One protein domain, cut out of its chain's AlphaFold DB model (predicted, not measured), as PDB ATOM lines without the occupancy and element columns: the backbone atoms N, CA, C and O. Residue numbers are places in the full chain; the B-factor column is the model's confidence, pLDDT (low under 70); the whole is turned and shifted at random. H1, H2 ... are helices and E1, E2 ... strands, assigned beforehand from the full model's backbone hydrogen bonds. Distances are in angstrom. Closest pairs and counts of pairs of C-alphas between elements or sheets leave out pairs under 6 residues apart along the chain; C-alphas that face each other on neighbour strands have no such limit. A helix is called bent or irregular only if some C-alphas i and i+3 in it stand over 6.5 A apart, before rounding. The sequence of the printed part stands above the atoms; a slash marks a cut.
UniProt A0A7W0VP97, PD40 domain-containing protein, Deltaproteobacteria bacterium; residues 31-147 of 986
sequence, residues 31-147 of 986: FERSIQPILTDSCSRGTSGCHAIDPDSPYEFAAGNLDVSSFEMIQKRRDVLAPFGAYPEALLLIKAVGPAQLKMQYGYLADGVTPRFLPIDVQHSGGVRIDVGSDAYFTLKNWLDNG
ATOM      1  N   PHE A  31     -25.476  14.058 -47.477       94.38
ATOM      2  CA  PHE A  31     -25.819  13.581 -46.143       94.38
ATOM      3  C   PHE A  31     -25.232  14.477 -45.042       94.38
ATOM      4  O   PHE A  31     -25.980  14.999 -44.218       94.38
ATOM      5  N   GLU A  32     -23.922  14.734 -45.063       93.75
ATOM      6  CA  GLU A  32     -23.243  15.527 -44.026       93.75
ATOM      7  C   GLU A  32     -23.718  16.985 -43.959       93.75
ATOM      8  O   GLU A  32     -23.662  17.621 -42.905       93.75
ATOM      9  N   ARG A  33     -24.160  17.551 -45.087       91.75
ATOM     10  CA  ARG A  33     -24.641  18.939 -45.143       91.75
ATOM     11  C   ARG A  33     -26.106  19.080 -44.762       91.75
ATOM     12  O   ARG A  33     -26.462  20.071 -44.135       91.75
ATOM     13  N   SER A  34     -26.945  18.147 -45.201       93.75
ATOM     14  CA  SER A  34     -28.398  18.336 -45.230       93.75
ATOM     15  C   SER A  34     -29.157  17.375 -44.324       93.75
ATOM     16  O   SER A  34     -30.260  17.707 -43.909       93.75
ATOM     17  N   ILE A  35     -28.589  16.212 -44.001       95.31
ATOM     18  CA  ILE A  35     -29.286  15.141 -43.273       95.31
ATOM     19  C   ILE A  35     -28.716  14.959 -41.871       95.31
ATOM     20  O   ILE A  35     -29.459  15.007 -40.892       95.31
ATOM     21  N   GLN A  36     -27.396  14.818 -41.757       93.25
ATOM     22  CA  GLN A  36     -26.710  14.610 -40.485       93.25
ATOM     23  C   GLN A  36     -27.027  15.693 -39.438       93.25
ATOM     24  O   GLN A  36     -27.256  15.313 -38.289       93.25
ATOM     25  N   PRO A  37     -27.117  17.004 -39.766       92.12
ATOM     26  CA  PRO A  37     -27.497  18.015 -38.777       92.12
ATOM     27  C   PRO A  37     -28.902  17.791 -38.205       92.12
ATOM     28  O   PRO A  37     -29.077  17.855 -36.992       92.12
ATOM     29  N   ILE A  38     -29.876  17.429 -39.051       91.81
ATOM     30  CA  ILE A  38     -31.254  17.139 -38.621       91.81
ATOM     31  C   ILE A  38     -31.256  15.955 -37.651       91.81
ATOM     32  O   ILE A  38     -31.810  16.035 -36.558       91.81
ATOM     33  N   LEU A  39     -30.597  14.857 -38.026       89.88
ATOM     34  CA  LEU A  39     -30.516  13.663 -37.187       89.88
ATOM     35  C   LEU A  39     -29.776  13.934 -35.870       89.88
ATOM     36  O   LEU A  39     -30.172  13.451 -34.808       89.88
ATOM     37  N   THR A  40     -28.716  14.738 -35.920       85.62
ATOM     38  CA  THR A  40     -27.911  15.044 -34.741       85.62
ATOM     39  C   THR A  40     -28.714  15.870 -33.742       85.62
ATOM     40  O   THR A  40     -28.805  15.485 -32.574       85.62
ATOM     41  N   ASP A  41     -29.329  16.959 -34.200       84.31
ATOM     42  CA  ASP A  41     -30.002  17.928 -33.335       84.31
ATOM     43  C   ASP A  41     -31.385  17.442 -32.873       84.31
ATOM     44  O   ASP A  41     -31.760  17.670 -31.723       84.31
ATOM     45  N   SER A  42     -32.125  16.717 -33.719       82.06
ATOM     46  CA  SER A  42     -33.466  16.218 -33.380       82.06
ATOM     47  C   SER A  42     -33.461  14.846 -32.700       82.06
ATOM     48  O   SER A  42     -34.354  14.568 -31.895       82.06
ATOM     49  N   CYS A  43     -32.487  13.975 -32.997       80.56
ATOM     50  CA  CYS A  43     -32.504  12.582 -32.535       80.56
ATOM     51  C   CYS A  43     -31.378  12.265 -31.543       80.56
ATOM     52  O   CYS A  43     -31.666  11.751 -30.462       80.56
ATOM     53  N   SER A  44     -30.117  12.567 -31.878       74.25
ATOM     54  CA  SER A  44     -28.964  12.143 -31.057       74.25
ATOM     55  C   SER A  44     -28.742  13.006 -29.804       74.25
ATOM     56  O   SER A  44     -28.489  12.470 -28.729       74.25
ATOM     57  N   ARG A  45     -28.888  14.335 -29.915       68.81
ATOM     58  CA  ARG A  45     -28.665  15.315 -28.830       68.81
ATOM     59  C   ARG A  45     -29.937  15.708 -28.078       68.81
ATOM     60  O   ARG A  45     -29.889  16.559 -27.192       68.81
ATOM     61  N   GLY A  46     -31.076  15.115 -28.435       64.50
ATOM     62  CA  GLY A  46     -32.341  15.305 -27.729       64.50
ATOM     63  C   GLY A  46     -32.323  14.724 -26.307       64.50
ATOM     64  O   GLY A  46     -31.320  14.213 -25.822       64.50
ATOM     65  N   THR A  47     -33.472  14.748 -25.632       49.81
ATOM     66  CA  THR A  47     -33.592  14.445 -24.190       49.81
ATOM     67  C   THR A  47     -33.239  13.017 -23.752       49.81
ATOM     68  O   THR A  47     -33.197  12.773 -22.551       49.81
ATOM     69  N   SER A  48     -33.016  12.068 -24.670       56.66
ATOM     70  CA  SER A  48     -32.881  10.644 -24.321       56.66
ATOM     71  C   SER A  48     -31.561   9.974 -24.722       56.66
ATOM     72  O   SER A  48     -31.327   8.860 -24.269       56.66
ATOM     73  N   GLY A  49     -30.714  10.590 -25.560       60.75
ATOM     74  CA  GLY A  49     -29.402  10.034 -25.946       60.75
ATOM     75  C   GLY A  49     -29.413   8.640 -26.609       60.75
ATOM     76  O   GLY A  49     -28.362   8.030 -26.745       60.75
ATOM     77  N   CYS A  50     -30.577   8.115 -27.015       72.00
ATOM     78  CA  CYS A  50     -30.732   6.715 -27.442       72.00
ATOM     79  C   CYS A  50     -30.038   6.379 -28.774       72.00
ATOM     80  O   CYS A  50     -29.659   5.239 -29.008       72.00
ATOM     81  N   HIS A  51     -29.878   7.372 -29.649       79.00
ATOM     82  CA  HIS A  51     -29.428   7.173 -31.031       79.00
ATOM     83  C   HIS A  51     -27.945   7.510 -31.248       79.00
ATOM     84  O   HIS A  51     -27.555   7.860 -32.360       79.00
ATOM     85  N   ALA A  52     -27.140   7.497 -30.184       71.44
ATOM     86  CA  ALA A  52     -25.718   7.826 -30.222       71.44
ATOM     87  C   ALA A  52     -24.866   6.652 -29.725       71.44
ATOM     88  O   ALA A  52     -25.304   5.887 -28.864       71.44
ATOM     89  N   ILE A  53     -23.647   6.544 -30.258       70.50
ATOM     90  CA  ILE A  53     -22.626   5.606 -29.782       70.50
ATOM     91  C   ILE A  53     -22.283   5.913 -28.322       70.50
ATOM     92  O   ILE A  53     -22.028   7.068 -27.975       70.50
ATOM     93  N   ASP A  54     -22.228   4.870 -27.496       70.69
ATOM     94  CA  ASP A  54     -21.604   4.906 -26.178       70.69
ATOM     95  C   ASP A  54     -20.072   4.759 -26.312       70.69
ATOM     96  O   ASP A  54     -19.599   3.662 -26.631       70.69
ATOM     97  N   PRO A  55     -19.282   5.829 -26.092       67.19
ATOM     98  CA  PRO A  55     -17.824   5.781 -26.215       67.19
ATOM     99  C   PRO A  55     -17.147   4.957 -25.110       67.19
ATOM    100  O   PRO A  55     -15.988   4.579 -25.273       67.19
ATOM    101  N   ASP A  56     -17.846   4.667 -24.008       67.25
ATOM    102  CA  ASP A  56     -17.339   3.826 -22.918       67.25
ATOM    103  C   ASP A  56     -17.654   2.335 -23.156       67.25
ATOM    104  O   ASP A  56     -17.164   1.454 -22.438       67.25
ATOM    105  N   SER A  57     -18.446   2.027 -24.189       66.94
ATOM    106  CA  SER A  57     -18.742   0.663 -24.610       66.94
ATOM    107  C   SER A  57     -17.648   0.134 -25.545       66.94
ATOM    108  O   SER A  57     -17.442   0.697 -26.621       66.94
ATOM    109  N   PRO A  58     -17.002  -1.009 -25.236       66.50
ATOM    110  CA  PRO A  58     -15.963  -1.590 -26.096       66.50
ATOM    111  C   PRO A  58     -16.484  -2.075 -27.462       66.50
ATOM    112  O   PRO A  58     -15.688  -2.487 -28.300       66.50
ATOM    113  N   TYR A  59     -17.805  -2.041 -27.682       68.69
ATOM    114  CA  TYR A  59     -18.476  -2.457 -28.918       68.69
ATOM    115  C   TYR A  59     -19.337  -1.349 -29.545       68.69
ATOM    116  O   TYR A  59     -20.165  -1.644 -30.413       68.69
ATOM    117  N   GLU A  60     -19.171  -0.098 -29.089       67.94
ATOM    118  CA  GLU A  60     -19.834   1.095 -29.643       67.94
ATOM    119  C   GLU A  60     -21.371   0.978 -29.671       67.94
ATOM    120  O   GLU A  60     -22.048   1.283 -30.652       67.94
ATOM    121  N   PHE A  61     -21.944   0.476 -28.578       68.50
ATOM    122  CA  PHE A  61     -23.378   0.219 -28.473       68.50
ATOM    123  C   PHE A  61     -24.204   1.520 -28.467       68.50
ATOM    124  O   PHE A  61     -23.915   2.426 -27.691       68.50
ATOM    125  N   ALA A  62     -25.275   1.583 -29.268       62.75
ATOM    126  CA  ALA A  62     -26.309   2.616 -29.155       62.75
ATOM    127  C   ALA A  62     -27.558   2.042 -28.470       62.75
ATOM    128  O   ALA A  62     -28.039   0.965 -28.841       62.75
ATOM    129  N   ALA A  63     -28.120   2.764 -27.496       55.72
ATOM    130  CA  ALA A  63     -29.315   2.330 -26.772       55.72
ATOM    131  C   ALA A  63     -30.542   2.243 -27.703       55.72
ATOM    132  O   ALA A  63     -31.253   3.215 -27.920       55.72
ATOM    133  N   GLY A  64     -30.831   1.050 -28.229       57.62
ATOM    134  CA  GLY A  64     -31.929   0.828 -29.184       57.62
ATOM    135  C   GLY A  64     -31.492   0.414 -30.594       57.62
ATOM    136  O   GLY A  64     -32.335   0.365 -31.492       57.62
ATOM    137  N   ASN A  65     -30.218   0.053 -30.786       71.94
ATOM    138  CA  ASN A  65     -29.667  -0.529 -32.018       71.94
ATOM    139  C   ASN A  65     -29.761   0.384 -33.262       71.94
ATOM    140  O   ASN A  65     -29.870  -0.120 -34.382       71.94
ATOM    141  N   LEU A  66     -29.765   1.711 -33.101       81.31
ATOM    142  CA  LEU A  66     -29.733   2.665 -34.214       81.31
ATOM    143  C   LEU A  66     -28.762   3.799 -33.889       81.31
ATOM    144  O   LEU A  66     -28.954   4.501 -32.903       81.31
ATOM    145  N   ASP A  67     -27.755   3.988 -34.734       82.06
ATOM    146  CA  ASP A  67     -26.844   5.126 -34.654       82.06
ATOM    147  C   ASP A  67     -27.055   6.045 -35.860       82.06
ATOM    148  O   ASP A  67     -27.095   5.607 -37.010       82.06
ATOM    149  N   VAL A  68     -27.220   7.334 -35.579       86.44
ATOM    150  CA  VAL A  68     -27.464   8.376 -36.580       86.44
ATOM    151  C   VAL A  68     -26.283   9.343 -36.735       86.44
ATOM    152  O   VAL A  68     -26.410  10.369 -37.404       86.44
ATOM    153  N   SER A  69     -25.141   9.035 -36.111       81.06
ATOM    154  CA  SER A  69     -23.966   9.904 -36.024       81.06
ATOM    155  C   SER A  69     -23.228  10.094 -37.351       81.06
ATOM    156  O   SER A  69     -22.597  11.135 -37.543       81.06
ATOM    157  N   SER A  70     -23.315   9.140 -38.283       86.94
ATOM    158  CA  SER A  70     -22.632   9.171 -39.582       86.94
ATOM    159  C   SER A  70     -23.433   8.455 -40.676       86.94
ATOM    160  O   SER A  70     -24.391   7.732 -40.389       86.94
ATOM    161  N   PHE A  71     -23.046   8.654 -41.945       90.81
ATOM    162  CA  PHE A  71     -23.680   7.954 -43.067       90.81
ATOM    163  C   PHE A  71     -23.478   6.442 -42.940       90.81
ATOM    164  O   PHE A  71     -24.440   5.689 -43.015       90.81
ATOM    165  N   GLU A  72     -22.247   5.997 -42.687       88.12
ATOM    166  CA  GLU A  72     -21.924   4.576 -42.533       88.12
ATOM    167  C   GLU A  72     -22.763   3.909 -41.435       88.12
ATOM    168  O   GLU A  72     -23.340   2.845 -41.660       88.12
ATOM    169  N   MET A  73     -22.910   4.570 -40.284       85.25
ATOM    170  CA  MET A  73     -23.622   4.000 -39.142       85.25
ATOM    171  C   MET A  73     -25.132   3.924 -39.358       85.25
ATOM    172  O   MET A  73     -25.730   2.880 -39.090       85.25
ATOM    173  N   ILE A  74     -25.756   4.956 -39.942       87.00
ATOM    174  CA  ILE A  74     -27.197   4.889 -40.229       87.00
ATOM    175  C   ILE A  74     -27.515   3.836 -41.299       87.00
ATOM    176  O   ILE A  74     -28.584   3.221 -41.266       87.00
ATOM    177  N   GLN A  75     -26.573   3.555 -42.211       87.50
ATOM    178  CA  GLN A  75     -26.747   2.501 -43.212       87.50
ATOM    179  C   GLN A  75     -26.719   1.080 -42.642       87.50
ATOM    180  O   GLN A  75     -27.187   0.165 -43.323       87.50
ATOM    181  N   LYS A  76     -26.278   0.867 -41.397       81.69
ATOM    182  CA  LYS A  76     -26.380  -0.451 -40.749       81.69
ATOM    183  C   LYS A  76     -27.832  -0.881 -40.499       81.69
ATOM    184  O   LYS A  76     -28.123  -2.067 -40.379       81.69
ATOM    185  N   ARG A  77     -28.776   0.071 -40.492       84.06
ATOM    186  CA  ARG A  77     -30.214  -0.153 -40.270       84.06
ATOM    187  C   ARG A  77     -31.064   0.236 -41.477       84.06
ATOM    188  O   ARG A  77     -32.047   0.965 -41.366       84.06
ATOM    189  N   ARG A  78     -30.714  -0.275 -42.662       84.12
ATOM    190  CA  ARG A  78     -31.495  -0.061 -43.902       84.12
ATOM    191  C   ARG A  78     -32.982  -0.407 -43.754       84.12
ATOM    192  O   ARG A  78     -33.806   0.250 -44.386       84.12
ATOM    193  N   ASP A  79     -33.322  -1.362 -42.888       82.94
ATOM    194  CA  ASP A  79     -34.697  -1.768 -42.568       82.94
ATOM    195  C   ASP A  79     -35.572  -0.635 -42.007       82.94
ATOM    196  O   ASP A  79     -36.798  -0.732 -42.058       82.94
ATOM    197  N   VAL A  80     -34.970   0.448 -41.492       88.75
ATOM    198  CA  VAL A  80     -35.715   1.622 -41.007       88.75
ATOM    199  C   VAL A  80     -35.753   2.785 -42.000       88.75
ATOM    200  O   VAL A  80     -36.467   3.760 -41.762       88.75
ATOM    201  N   LEU A  81     -35.006   2.699 -43.105       90.88
ATOM    202  CA  LEU A  81     -34.807   3.787 -44.072       90.88
ATOM    203  C   LEU A  81     -35.673   3.667 -45.331       90.88
ATOM    204  O   LEU A  81     -35.738   4.615 -46.109       90.88
ATOM    205  N   ALA A  82     -36.342   2.533 -45.534       87.06
ATOM    206  CA  ALA A  82     -37.222   2.300 -46.674       87.06
ATOM    207  C   ALA A  82     -38.684   2.109 -46.228       87.06
ATOM    208  O   ALA A  82     -38.930   1.534 -45.162       87.06
ATOM    209  N   PRO A  83     -39.669   2.552 -47.032       87.94
ATOM    210  CA  PRO A  83     -41.049   2.101 -46.895       87.94
ATOM    211  C   PRO A  83     -41.133   0.580 -47.046       87.94
ATOM    212  O   PRO A  83     -40.403  -0.016 -47.841       87.94
ATOM    213  N   PHE A  84     -42.040  -0.053 -46.308       86.94
ATOM    214  CA  PHE A  84     -42.181  -1.504 -46.332       86.94
ATOM    215  C   PHE A  84     -43.641  -1.935 -46.209       86.94
ATOM    216  O   PHE A  84     -44.373  -1.486 -45.328       86.94
ATOM    217  N   GLY A  85     -44.049  -2.864 -47.067       87.44
ATOM    218  CA  GLY A  85     -45.376  -3.465 -47.054       87.44
ATOM    219  C   GLY A  85     -46.522  -2.450 -47.175       87.44
ATOM    220  O   GLY A  85     -46.574  -1.654 -48.114       87.44
ATOM    221  N   ALA A  86     -47.463  -2.471 -46.226       89.56
ATOM    222  CA  ALA A  86     -48.576  -1.521 -46.168       89.56
ATOM    223  C   ALA A  86     -48.177  -0.090 -45.758       89.56
ATOM    224  O   ALA A  86     -48.998   0.819 -45.896       89.56
ATOM    225  N   TYR A  87     -46.957   0.130 -45.258       91.06
ATOM    226  CA  TYR A  87     -46.517   1.444 -44.791       91.06
ATOM    227  C   TYR A  87     -45.969   2.282 -45.954       91.06
ATOM    228  O   TYR A  87     -44.993   1.868 -46.584       91.06
ATOM    229  N   PRO A  88     -46.557   3.461 -46.239       88.44
ATOM    230  CA  PRO A  88     -46.120   4.309 -47.349       88.44
ATOM    231  C   PRO A  88     -44.829   5.084 -47.054       88.44
ATOM    232  O   PRO A  88     -44.193   5.575 -47.978       88.44
ATOM    233  N   GLU A  89     -44.439   5.188 -45.783       92.00
ATOM    234  CA  GLU A  89     -43.283   5.957 -45.323       92.00
ATOM    235  C   GLU A  89     -42.291   5.045 -44.587       92.00
ATOM    236  O   GLU A  89     -42.672   4.012 -44.028       92.00
ATOM    237  N   ALA A  90     -41.014   5.432 -44.563       92.19
ATOM    238  CA  ALA A  90     -39.976   4.700 -43.839       92.19
ATOM    239  C   ALA A  90     -40.176   4.766 -42.312       92.19
ATOM    240  O   ALA A  90     -40.621   5.784 -41.770       92.19
ATOM    241  N   LEU A  91     -39.787   3.701 -41.597       91.19
ATOM    242  CA  LEU A  91     -39.947   3.607 -40.139       91.19
ATOM    243  C   LEU A  91     -39.244   4.750 -39.390       91.19
ATOM    244  O   LEU A  91     -39.792   5.245 -38.405       91.19
ATOM    245  N   LEU A  92     -38.072   5.196 -39.860       91.31
ATOM    246  CA  LEU A  92     -37.357   6.340 -39.287       91.31
ATOM    247  C   LEU A  92     -38.255   7.583 -39.238       91.31
ATOM    248  O   LEU A  92     -38.347   8.232 -38.200       91.31
ATOM    249  N   LEU A  93     -38.951   7.882 -40.339       92.56
ATOM    250  CA  LEU A  93     -39.843   9.035 -40.424       92.56
ATOM    251  C   LEU A  93     -41.090   8.834 -39.561       92.56
ATOM    252  O   LEU A  93     -41.453   9.732 -38.807       92.56
ATOM    253  N   ILE A  94     -41.694   7.640 -39.609       92.38
ATOM    254  CA  ILE A  94     -42.864   7.282 -38.792       92.38
ATOM    255  C   ILE A  94     -42.579   7.456 -37.296       92.38
ATOM    256  O   ILE A  94     -43.439   7.936 -36.567       92.38
ATOM    257  N   LYS A  95     -41.380   7.081 -36.836       87.88
ATOM    258  CA  LYS A  95     -40.956   7.218 -35.434       87.88
ATOM    259  C   LYS A  95     -40.498   8.633 -35.068       87.88
ATOM    260  O   LYS A  95     -40.486   8.959 -33.885       87.88
ATOM    261  N   ALA A  96     -40.086   9.446 -36.039       88.44
ATOM    262  CA  ALA A  96     -39.640  10.816 -35.791       88.44
ATOM    263  C   ALA A  96     -40.810  11.792 -35.594       88.44
ATOM    264  O   ALA A  96     -40.680  12.761 -34.841       88.44
ATOM    265  N   VAL A  97     -41.941  11.536 -36.255       89.25
ATOM    266  CA  VAL A  97     -43.159  12.353 -36.152       89.25
ATOM    267  C   VAL A  97     -44.106  11.835 -35.067       89.25
ATOM    268  O   VAL A  97     -43.891  10.776 -34.479       89.25
ATOM    269  N   GLY A  98     -45.152  12.602 -34.753       81.94
ATOM    270  CA  GLY A  98     -46.116  12.216 -33.729       81.94
ATOM    271  C   GLY A  98     -47.079  11.106 -34.167       81.94
ATOM    272  O   GLY A  98     -47.376  10.976 -35.360       81.94
ATOM    273  N   PRO A  99     -47.620  10.327 -33.208       83.94
ATOM    274  CA  PRO A  99     -48.636   9.323 -33.499       83.94
ATOM    275  C   PRO A  99     -49.846   9.941 -34.207       83.94
ATOM    276  O   PRO A  99     -50.218  11.089 -33.961       83.94
ATOM    277  N   ALA A 100     -50.455   9.170 -35.107       86.00
ATOM    278  CA  ALA A 100     -51.608   9.538 -35.930       86.00
ATOM    279  C   ALA A 100     -51.410  10.733 -36.889       86.00
ATOM    280  O   ALA A 100     -52.357  11.102 -37.590       86.00
ATOM    281  N   GLN A 101     -50.203  11.307 -36.989       90.94
ATOM    282  CA  GLN A 101     -49.906  12.383 -37.946       90.94
ATOM    283  C   GLN A 101     -49.733  11.874 -39.386       90.94
ATOM    284  O   GLN A 101     -49.960  12.622 -40.337       90.94
ATOM    285  N   LEU A 102     -49.381  10.597 -39.555       93.31
ATOM    286  CA  LEU A 102     -49.298   9.917 -40.849       93.31
ATOM    287  C   LEU A 102     -50.448   8.922 -41.016       93.31
ATOM    288  O   LEU A 102     -51.036   8.447 -40.041       93.31
ATOM    289  N   LYS A 103     -50.764   8.592 -42.269       93.94
ATOM    290  CA  LYS A 103     -51.842   7.662 -42.618       93.94
ATOM    291  C   LYS A 103     -51.354   6.603 -43.594       93.94
ATOM    292  O   LYS A 103     -50.511   6.875 -44.440       93.94
ATOM    293  N   MET A 104     -51.938   5.416 -43.499       93.31
ATOM    294  CA  MET A 104     -51.777   4.328 -44.460       93.31
ATOM    295  C   MET A 104     -53.133   3.993 -45.080       93.31
ATOM    296  O   MET A 104     -54.170   4.149 -44.432       93.31
ATOM    297  N   GLN A 105     -53.142   3.523 -46.322       90.81
ATOM    298  CA  GLN A 105     -54.351   2.968 -46.922       90.81
ATOM    299  C   GLN A 105     -54.609   1.564 -46.357       90.81
ATOM    300  O   GLN A 105     -53.670   0.811 -46.105       90.81
ATOM    301  N   TYR A 106     -55.874   1.196 -46.166       91.25
ATOM    302  CA  TYR A 106     -56.290  -0.169 -45.854       91.25
ATOM    303  C   TYR A 106     -57.655  -0.453 -46.485       91.25
ATOM    304  O   TYR A 106     -58.700  -0.139 -45.908       91.25
ATOM    305  N   GLY A 107     -57.637  -1.038 -47.682       86.81
ATOM    306  CA  GLY A 107     -58.850  -1.314 -48.447       86.81
ATOM    307  C   GLY A 107     -59.623  -0.056 -48.854       86.81
ATOM    308  O   GLY A 107     -59.059   1.029 -49.028       86.81
ATOM    309  N   TYR A 108     -60.934  -0.228 -49.015       84.56
ATOM    310  CA  TYR A 108     -61.869   0.785 -49.500       84.56
ATOM    311  C   TYR A 108     -63.026   0.973 -48.511       84.56
ATOM    312  O   TYR A 108     -63.264   0.131 -47.642       84.56
ATOM    313  N   LEU A 109     -63.733   2.096 -48.623       83.94
ATOM    314  CA  LEU A 109     -64.998   2.323 -47.928       83.94
ATOM    315  C   LEU A 109     -66.098   1.405 -48.493       83.94
ATOM    316  O   LEU A 109     -65.891   0.662 -49.451       83.94
ATOM    317  N   ALA A 110     -67.291   1.461 -47.896       80.19
ATOM    318  CA  ALA A 110     -68.430   0.625 -48.288       80.19
ATOM    319  C   ALA A 110     -68.888   0.821 -49.750       80.19
ATOM    320  O   ALA A 110     -69.602  -0.025 -50.278       80.19
ATOM    321  N   ASP A 111     -68.478   1.911 -50.403       80.69
ATOM    322  CA  ASP A 111     -68.732   2.162 -51.826       80.69
ATOM    323  C   ASP A 111     -67.853   1.320 -52.773       80.69
ATOM    324  O   ASP A 111     -68.096   1.301 -53.977       80.69
ATOM    325  N   GLY A 112     -66.841   0.628 -52.241       75.06
ATOM    326  CA  GLY A 112     -65.945  -0.251 -52.991       75.06
ATOM    327  C   GLY A 112     -64.939   0.463 -53.897       75.06
ATOM    328  O   GLY A 112     -64.203  -0.218 -54.610       75.06
ATOM    329  N   VAL A 113     -64.887   1.800 -53.878       78.62
ATOM    330  CA  VAL A 113     -64.036   2.603 -54.778       78.62
ATOM    331  C   VAL A 113     -63.256   3.701 -54.064       78.62
ATOM    332  O   VAL A 113     -62.172   4.058 -54.519       78.62
ATOM    333  N   THR A 114     -63.734   4.212 -52.928       85.56
ATOM    334  CA  THR A 114     -63.028   5.255 -52.177       85.56
ATOM    335  C   THR A 114     -61.997   4.623 -51.240       85.56
ATOM    336  O   THR A 114     -62.385   3.850 -50.360       85.56
ATOM    337  N   PRO A 115     -60.693   4.937 -51.366       87.25
ATOM    338  CA  PRO A 115     -59.670   4.406 -50.471       87.25
ATOM    339  C   PRO A 115     -59.939   4.756 -49.003       87.25
ATOM    340  O   PRO A 115     -60.191   5.913 -48.654       87.25
ATOM    341  N   ARG A 116     -59.841   3.760 -48.120       89.94
ATOM    342  CA  ARG A 116     -59.944   3.959 -46.670       89.94
ATOM    343  C   ARG A 116     -58.552   4.221 -46.104       89.94
ATOM    344  O   ARG A 116     -57.677   3.364 -46.191       89.94
ATOM    345  N   PHE A 117     -58.359   5.379 -45.477       93.00
ATOM    346  CA  PHE A 117     -57.105   5.732 -44.808       93.00
ATOM    347  C   PHE A 117     -57.222   5.596 -43.291       93.00
ATOM    348  O   PHE A 117     -58.165   6.103 -42.683       93.00
ATOM    349  N   LEU A 118     -56.235   4.944 -42.685       91.81
ATOM    350  CA  LEU A 118     -56.124   4.722 -41.248       91.81
ATOM    351  C   LEU A 118     -54.916   5.478 -40.683       91.81
ATOM    352  O   LEU A 118     -53.877   5.520 -41.346       91.81
ATOM    353  N   PRO A 119     -55.013   6.059 -39.474       92.50
ATOM    354  CA  PRO A 119     -53.870   6.693 -38.829       92.50
ATOM    355  C   PRO A 119     -52.818   5.651 -38.435       92.50
ATOM    356  O   PRO A 119     -53.162   4.593 -37.902       92.50
ATOM    357  N   ILE A 120     -51.548   5.974 -38.671       92.06
ATOM    358  CA  ILE A 120     -50.395   5.226 -38.159       92.06
ATOM    359  C   ILE A 120     -50.113   5.743 -36.747       92.06
ATOM    360  O   ILE A 120     -49.749   6.902 -36.571       92.06
ATOM    361  N   ASP A 121     -50.297   4.897 -35.742       87.94
ATOM    362  CA  ASP A 121     -50.225   5.236 -34.319       87.94
ATOM    363  C   ASP A 121     -49.091   4.451 -33.641       87.94
ATOM    364  O   ASP A 121     -49.289   3.558 -32.809       87.94
ATOM    365  N   VAL A 122     -47.872   4.758 -34.091       87.12
ATOM    366  CA  VAL A 122     -46.630   4.122 -33.652       87.12
ATOM    367  C   VAL A 122     -45.886   5.079 -32.728       87.12
ATOM    368  O   VAL A 122     -45.403   6.121 -33.156       87.12
ATOM    369  N   GLN A 123     -45.753   4.708 -31.459       79.31
ATOM    370  CA  GLN A 123     -45.125   5.564 -30.450       79.31
ATOM    371  C   GLN A 123     -43.593   5.492 -30.494       79.31
ATOM    372  O   GLN A 123     -43.015   4.444 -30.800       79.31
ATOM    373  N   HIS A 124     -42.924   6.592 -30.151       81.50
ATOM    374  CA  HIS A 124     -41.474   6.670 -29.965       81.50
ATOM    375  C   HIS A 124     -41.174   7.037 -28.506       81.50
ATOM    376  O   HIS A 124     -41.772   7.965 -27.969       81.50
ATOM    377  N   SER A 125     -40.247   6.325 -27.860       73.88
ATOM    378  CA  SER A 125     -39.928   6.506 -26.430       73.88
ATOM    379  C   SER A 125     -39.396   7.903 -26.105       73.88
ATOM    380  O   SER A 125     -39.585   8.405 -25.002       73.88
ATOM    381  N   GLY A 126     -38.760   8.556 -27.077       72.88
ATOM    382  CA  GLY A 126     -38.333   9.949 -26.976       72.88
ATOM    383  C   GLY A 126     -39.442  10.983 -27.211       72.88
ATOM    384  O   GLY A 126     -39.161  12.174 -27.160       72.88
ATOM    385  N   GLY A 127     -40.675  10.565 -27.504       77.00
ATOM    386  CA  GLY A 127     -41.740  11.454 -27.968       77.00
ATOM    387  C   GLY A 127     -41.511  11.964 -29.394       77.00
ATOM    388  O   GLY A 127     -40.656  11.449 -30.120       77.00
ATOM    389  N   VAL A 128     -42.291  12.979 -29.780       83.12
ATOM    390  CA  VAL A 128     -42.221  13.636 -31.096       83.12
ATOM    391  C   VAL A 128     -40.890  14.369 -31.239       83.12
ATOM    392  O   VAL A 128     -40.505  15.133 -30.352       83.12
ATOM    393  N   ARG A 129     -40.176  14.130 -32.342       84.56
ATOM    394  CA  ARG A 129     -38.872  14.753 -32.625       84.56
ATOM    395  C   ARG A 129     -38.935  15.768 -33.760       84.56
ATOM    396  O   ARG A 129     -38.149  16.711 -33.762       84.56
ATOM    397  N   ILE A 130     -39.845  15.571 -34.713       88.56
ATOM    398  CA  ILE A 130     -39.988  16.395 -35.913       88.56
ATOM    399  C   ILE A 130     -41.474  16.648 -36.177       88.56
ATOM    400  O   ILE A 130     -42.270  15.712 -36.194       88.56
ATOM    401  N   ASP A 131     -41.837  17.904 -36.436       90.44
ATOM    402  CA  ASP A 131     -43.197  18.270 -36.834       90.44
ATOM    403  C   ASP A 131     -43.433  18.000 -38.324       90.44
ATOM    404  O   ASP A 131     -42.615  18.365 -39.182       90.44
ATOM    405  N   VAL A 132     -44.587  17.409 -38.647       91.81
ATOM    406  CA  VAL A 132     -45.041  17.257 -40.037       91.81
ATOM    407  C   VAL A 132     -45.196  18.635 -40.677       91.81
ATOM    408  O   VAL A 132     -45.865  19.517 -40.142       91.81
ATOM    409  N   GLY A 133     -44.586  18.809 -41.849       90.88
ATOM    410  CA  GLY A 133     -44.596  20.073 -42.587       90.88
ATOM    411  C   GLY A 133     -43.435  21.021 -42.269       90.88
ATOM    412  O   GLY A 133     -43.349  22.079 -42.885       90.88
ATOM    413  N   SER A 134     -42.531  20.659 -41.354       94.19
ATOM    414  CA  SER A 134     -41.274  21.392 -41.151       94.19
ATOM    415  C   SER A 134     -40.279  21.179 -42.304       94.19
ATOM    416  O   SER A 134     -40.324  20.167 -43.008       94.19
ATOM    417  N   ASP A 135     -39.317  22.093 -42.464       94.44
ATOM    418  CA  ASP A 135     -38.226  21.937 -43.442       94.44
ATOM    419  C   ASP A 135     -37.413  20.659 -43.191       94.44
ATOM    420  O   ASP A 135     -37.017  19.963 -44.131       94.44
ATOM    421  N   ALA A 136     -37.216  20.307 -41.915       92.75
ATOM    422  CA  ALA A 136     -36.557  19.073 -41.506       92.75
ATOM    423  C   ALA A 136     -37.324  17.831 -41.992       92.75
ATOM    424  O   ALA A 136     -36.719  16.910 -42.544       92.75
ATOM    425  N   TYR A 137     -38.655  17.833 -41.850       95.06
ATOM    426  CA  TYR A 137     -39.525  16.760 -42.333       95.06
ATOM    427  C   TYR A 137     -39.413  16.576 -43.850       95.06
ATOM    428  O   TYR A 137     -39.148  15.467 -44.313       95.06
ATOM    429  N   PHE A 138     -39.565  17.649 -44.633       95.94
ATOM    430  CA  PHE A 138     -39.509  17.548 -46.096       95.94
ATOM    431  C   PHE A 138     -38.124  17.149 -46.606       95.94
ATOM    432  O   PHE A 138     -38.020  16.355 -47.544       95.94
ATOM    433  N   THR A 139     -37.063  17.652 -45.970       96.06
ATOM    434  CA  THR A 139     -35.680  17.305 -46.327       96.06
ATOM    435  C   THR A 139     -35.405  15.821 -46.083       96.06
ATOM    436  O   THR A 139     -34.911  15.137 -46.980       96.06
ATOM    437  N   LEU A 140     -35.781  15.297 -44.909       95.06
ATOM    438  CA  LEU A 140     -35.636  13.872 -44.602       95.06
ATOM    439  C   LEU A 140     -36.504  12.997 -45.496       95.06
ATOM    440  O   LEU A 140     -36.012  11.997 -46.012       95.06
ATOM    441  N   LYS A 141     -37.771  13.368 -45.712       94.75
ATOM    442  CA  LYS A 141     -38.674  12.606 -46.573       94.75
ATOM    443  C   LYS A 141     -38.117  12.474 -47.989       94.75
ATOM    444  O   LYS A 141     -38.015  11.364 -48.492       94.75
ATOM    445  N   ASN A 142     -37.683  13.577 -48.598       94.62
ATOM    446  CA  ASN A 142     -37.102  13.545 -49.941       94.62
ATOM    447  C   ASN A 142     -35.834  12.674 -49.997       94.62
ATOM    448  O   ASN A 142     -35.632  11.915 -50.941       94.62
ATOM    449  N   TRP A 143     -34.985  12.737 -48.969       95.19
ATOM    450  CA  TRP A 143     -33.805  11.877 -48.881       95.19
ATOM    451  C   TRP A 143     -34.160  10.386 -48.778       95.19
ATOM    452  O   TRP A 143     -33.560   9.571 -49.481       95.19
ATOM    453  N   LEU A 144     -35.152  10.031 -47.957       94.44
ATOM    454  CA  LEU A 144     -35.652   8.659 -47.808       94.44
ATOM    455  C   LEU A 144     -36.299   8.151 -49.109       94.44
ATOM    456  O   LEU A 144     -35.963   7.061 -49.570       94.44
ATOM    457  N   ASP A 145     -37.137   8.966 -49.755       88.88
ATOM    458  CA  ASP A 145     -37.786   8.649 -51.039       88.88
ATOM    459  C   ASP A 145     -36.758   8.439 -52.174       88.88
ATOM    460  O   ASP A 145     -36.977   7.645 -53.094       88.88
ATOM    461  N   ASN A 146     -35.595   9.094 -52.081       89.56
ATOM    462  CA  ASN A 146     -34.454   8.911 -52.982       89.56
ATOM    463  C   ASN A 146     -33.519   7.758 -52.565       89.56
ATOM    464  O   ASN A 146     -32.396   7.660 -53.058       89.56
ATOM    465  N   GLY A 147     -33.964   6.857 -51.685       87.62
ATOM    466  CA  GLY A 147     -33.227   5.653 -51.295       87.62
ATOM    467  C   GLY A 147     -32.161   5.881 -50.222       87.62
ATOM    468  O   GLY A 147     -31.254   5.058 -50.078       87.62
TER     469      GLY A 147
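AT A GLANCE: This is residues 31 to 147 of the 986 residues of the protein "PD40 domain-containing protein" of Deltaproteobacteria bacterium (UniProt A0A7W0VP97). Four short helices are loosely joined in a ring, H1 to H2 to H3 to H4 and back to H1, and a two-stranded hairpin, E1 and E2, reaches out like an arm from the side where H3 lies. At the other end a long loop in residues 45 to 70 runs out around Asp 56, and these two ends make the long axis. The 117 printed residues hold four named helices and two named strands in the order H1 H2 H3 E1 E2 H4, with one antiparallel sheet of order E1 - E2. The class is mixed, helices and strands, with under half of the residues in named elements. The whole is only just compact, close to loose, with a radius of gyration of the C-alphas of 15.8 A and spans of 59 by 26 by 23 A.

HOW THE PARTS SIT: H1, residues 31 to 44, and H2, residues 71 to 80, only just touch, with 3 pairs of C-alphas within 8 A; H1 does so with residues 31 to 36 alone. Their closest C-alphas, of Phe 31 and Phe 71, are 6.8 A apart, at a steep tilt of 67 degrees, the same way. H3, residues 91 to 96, only just touches H2 with 3 such pairs, about perpendicular at 74 degrees; the closest C-alphas, of Val 80 and Leu 91, are 4.8 A apart. E1, residues 102 to 108, and E2, residues 115 to 120, form an antiparallel hairpin, with N 106 and O 116 at 2.8 A and N 118 and O 104 at 2.8 A, within hydrogen-bond range. H4, residues 135 to 145, touches H1 at residues 34 to 38 of H1 alone, at a steep tilt of 65 degrees, opposite ways; the closest C-alphas, of Ile 38 and Ala 136, are 6.3 A apart. H4 only just touches H3, with 3 pairs, at a shallow tilt of 5 degrees, opposite ways; the closest C-alphas, of Leu 93 and Lys 141, are 7.2 A apart. Helix packing is mostly crossed. H1 is apart from E1 and E2. Every O i to N i+4 pair is within hydrogen-bond range in H3 and H4, against 7 of 10 in H1 and 1 of 6 in H2, where 5 of 7 O i to N i+3 pairs are.

IN THESE COORDINATES: H1 begins at C-alpha 31 (-25.819, 13.581, -46.143) and spans 15.5 A; it is only just irregular, with C-alphas 33 and 36 6.7 A apart. H2 spans 13.8 A and is irregular, with C-alphas 76 and 79 8.6 A apart. H3 spans 8.4 A, E1 17.8 A and E2 15.4 A. H4 spans 15.3 A and ends at C-alpha 145 (-37.786, 8.649, -51.039).

THE WHOLE: The two C-alphas farthest apart, of Asp 56 and Asp 111, are 59.0 A apart. The printed part has no cut. The links from H1 to H2 and from E2 to H4 are long. Mean pLDDT of the printed part is 84.1; residues 45 to 49 and 55 to 64 are under 70.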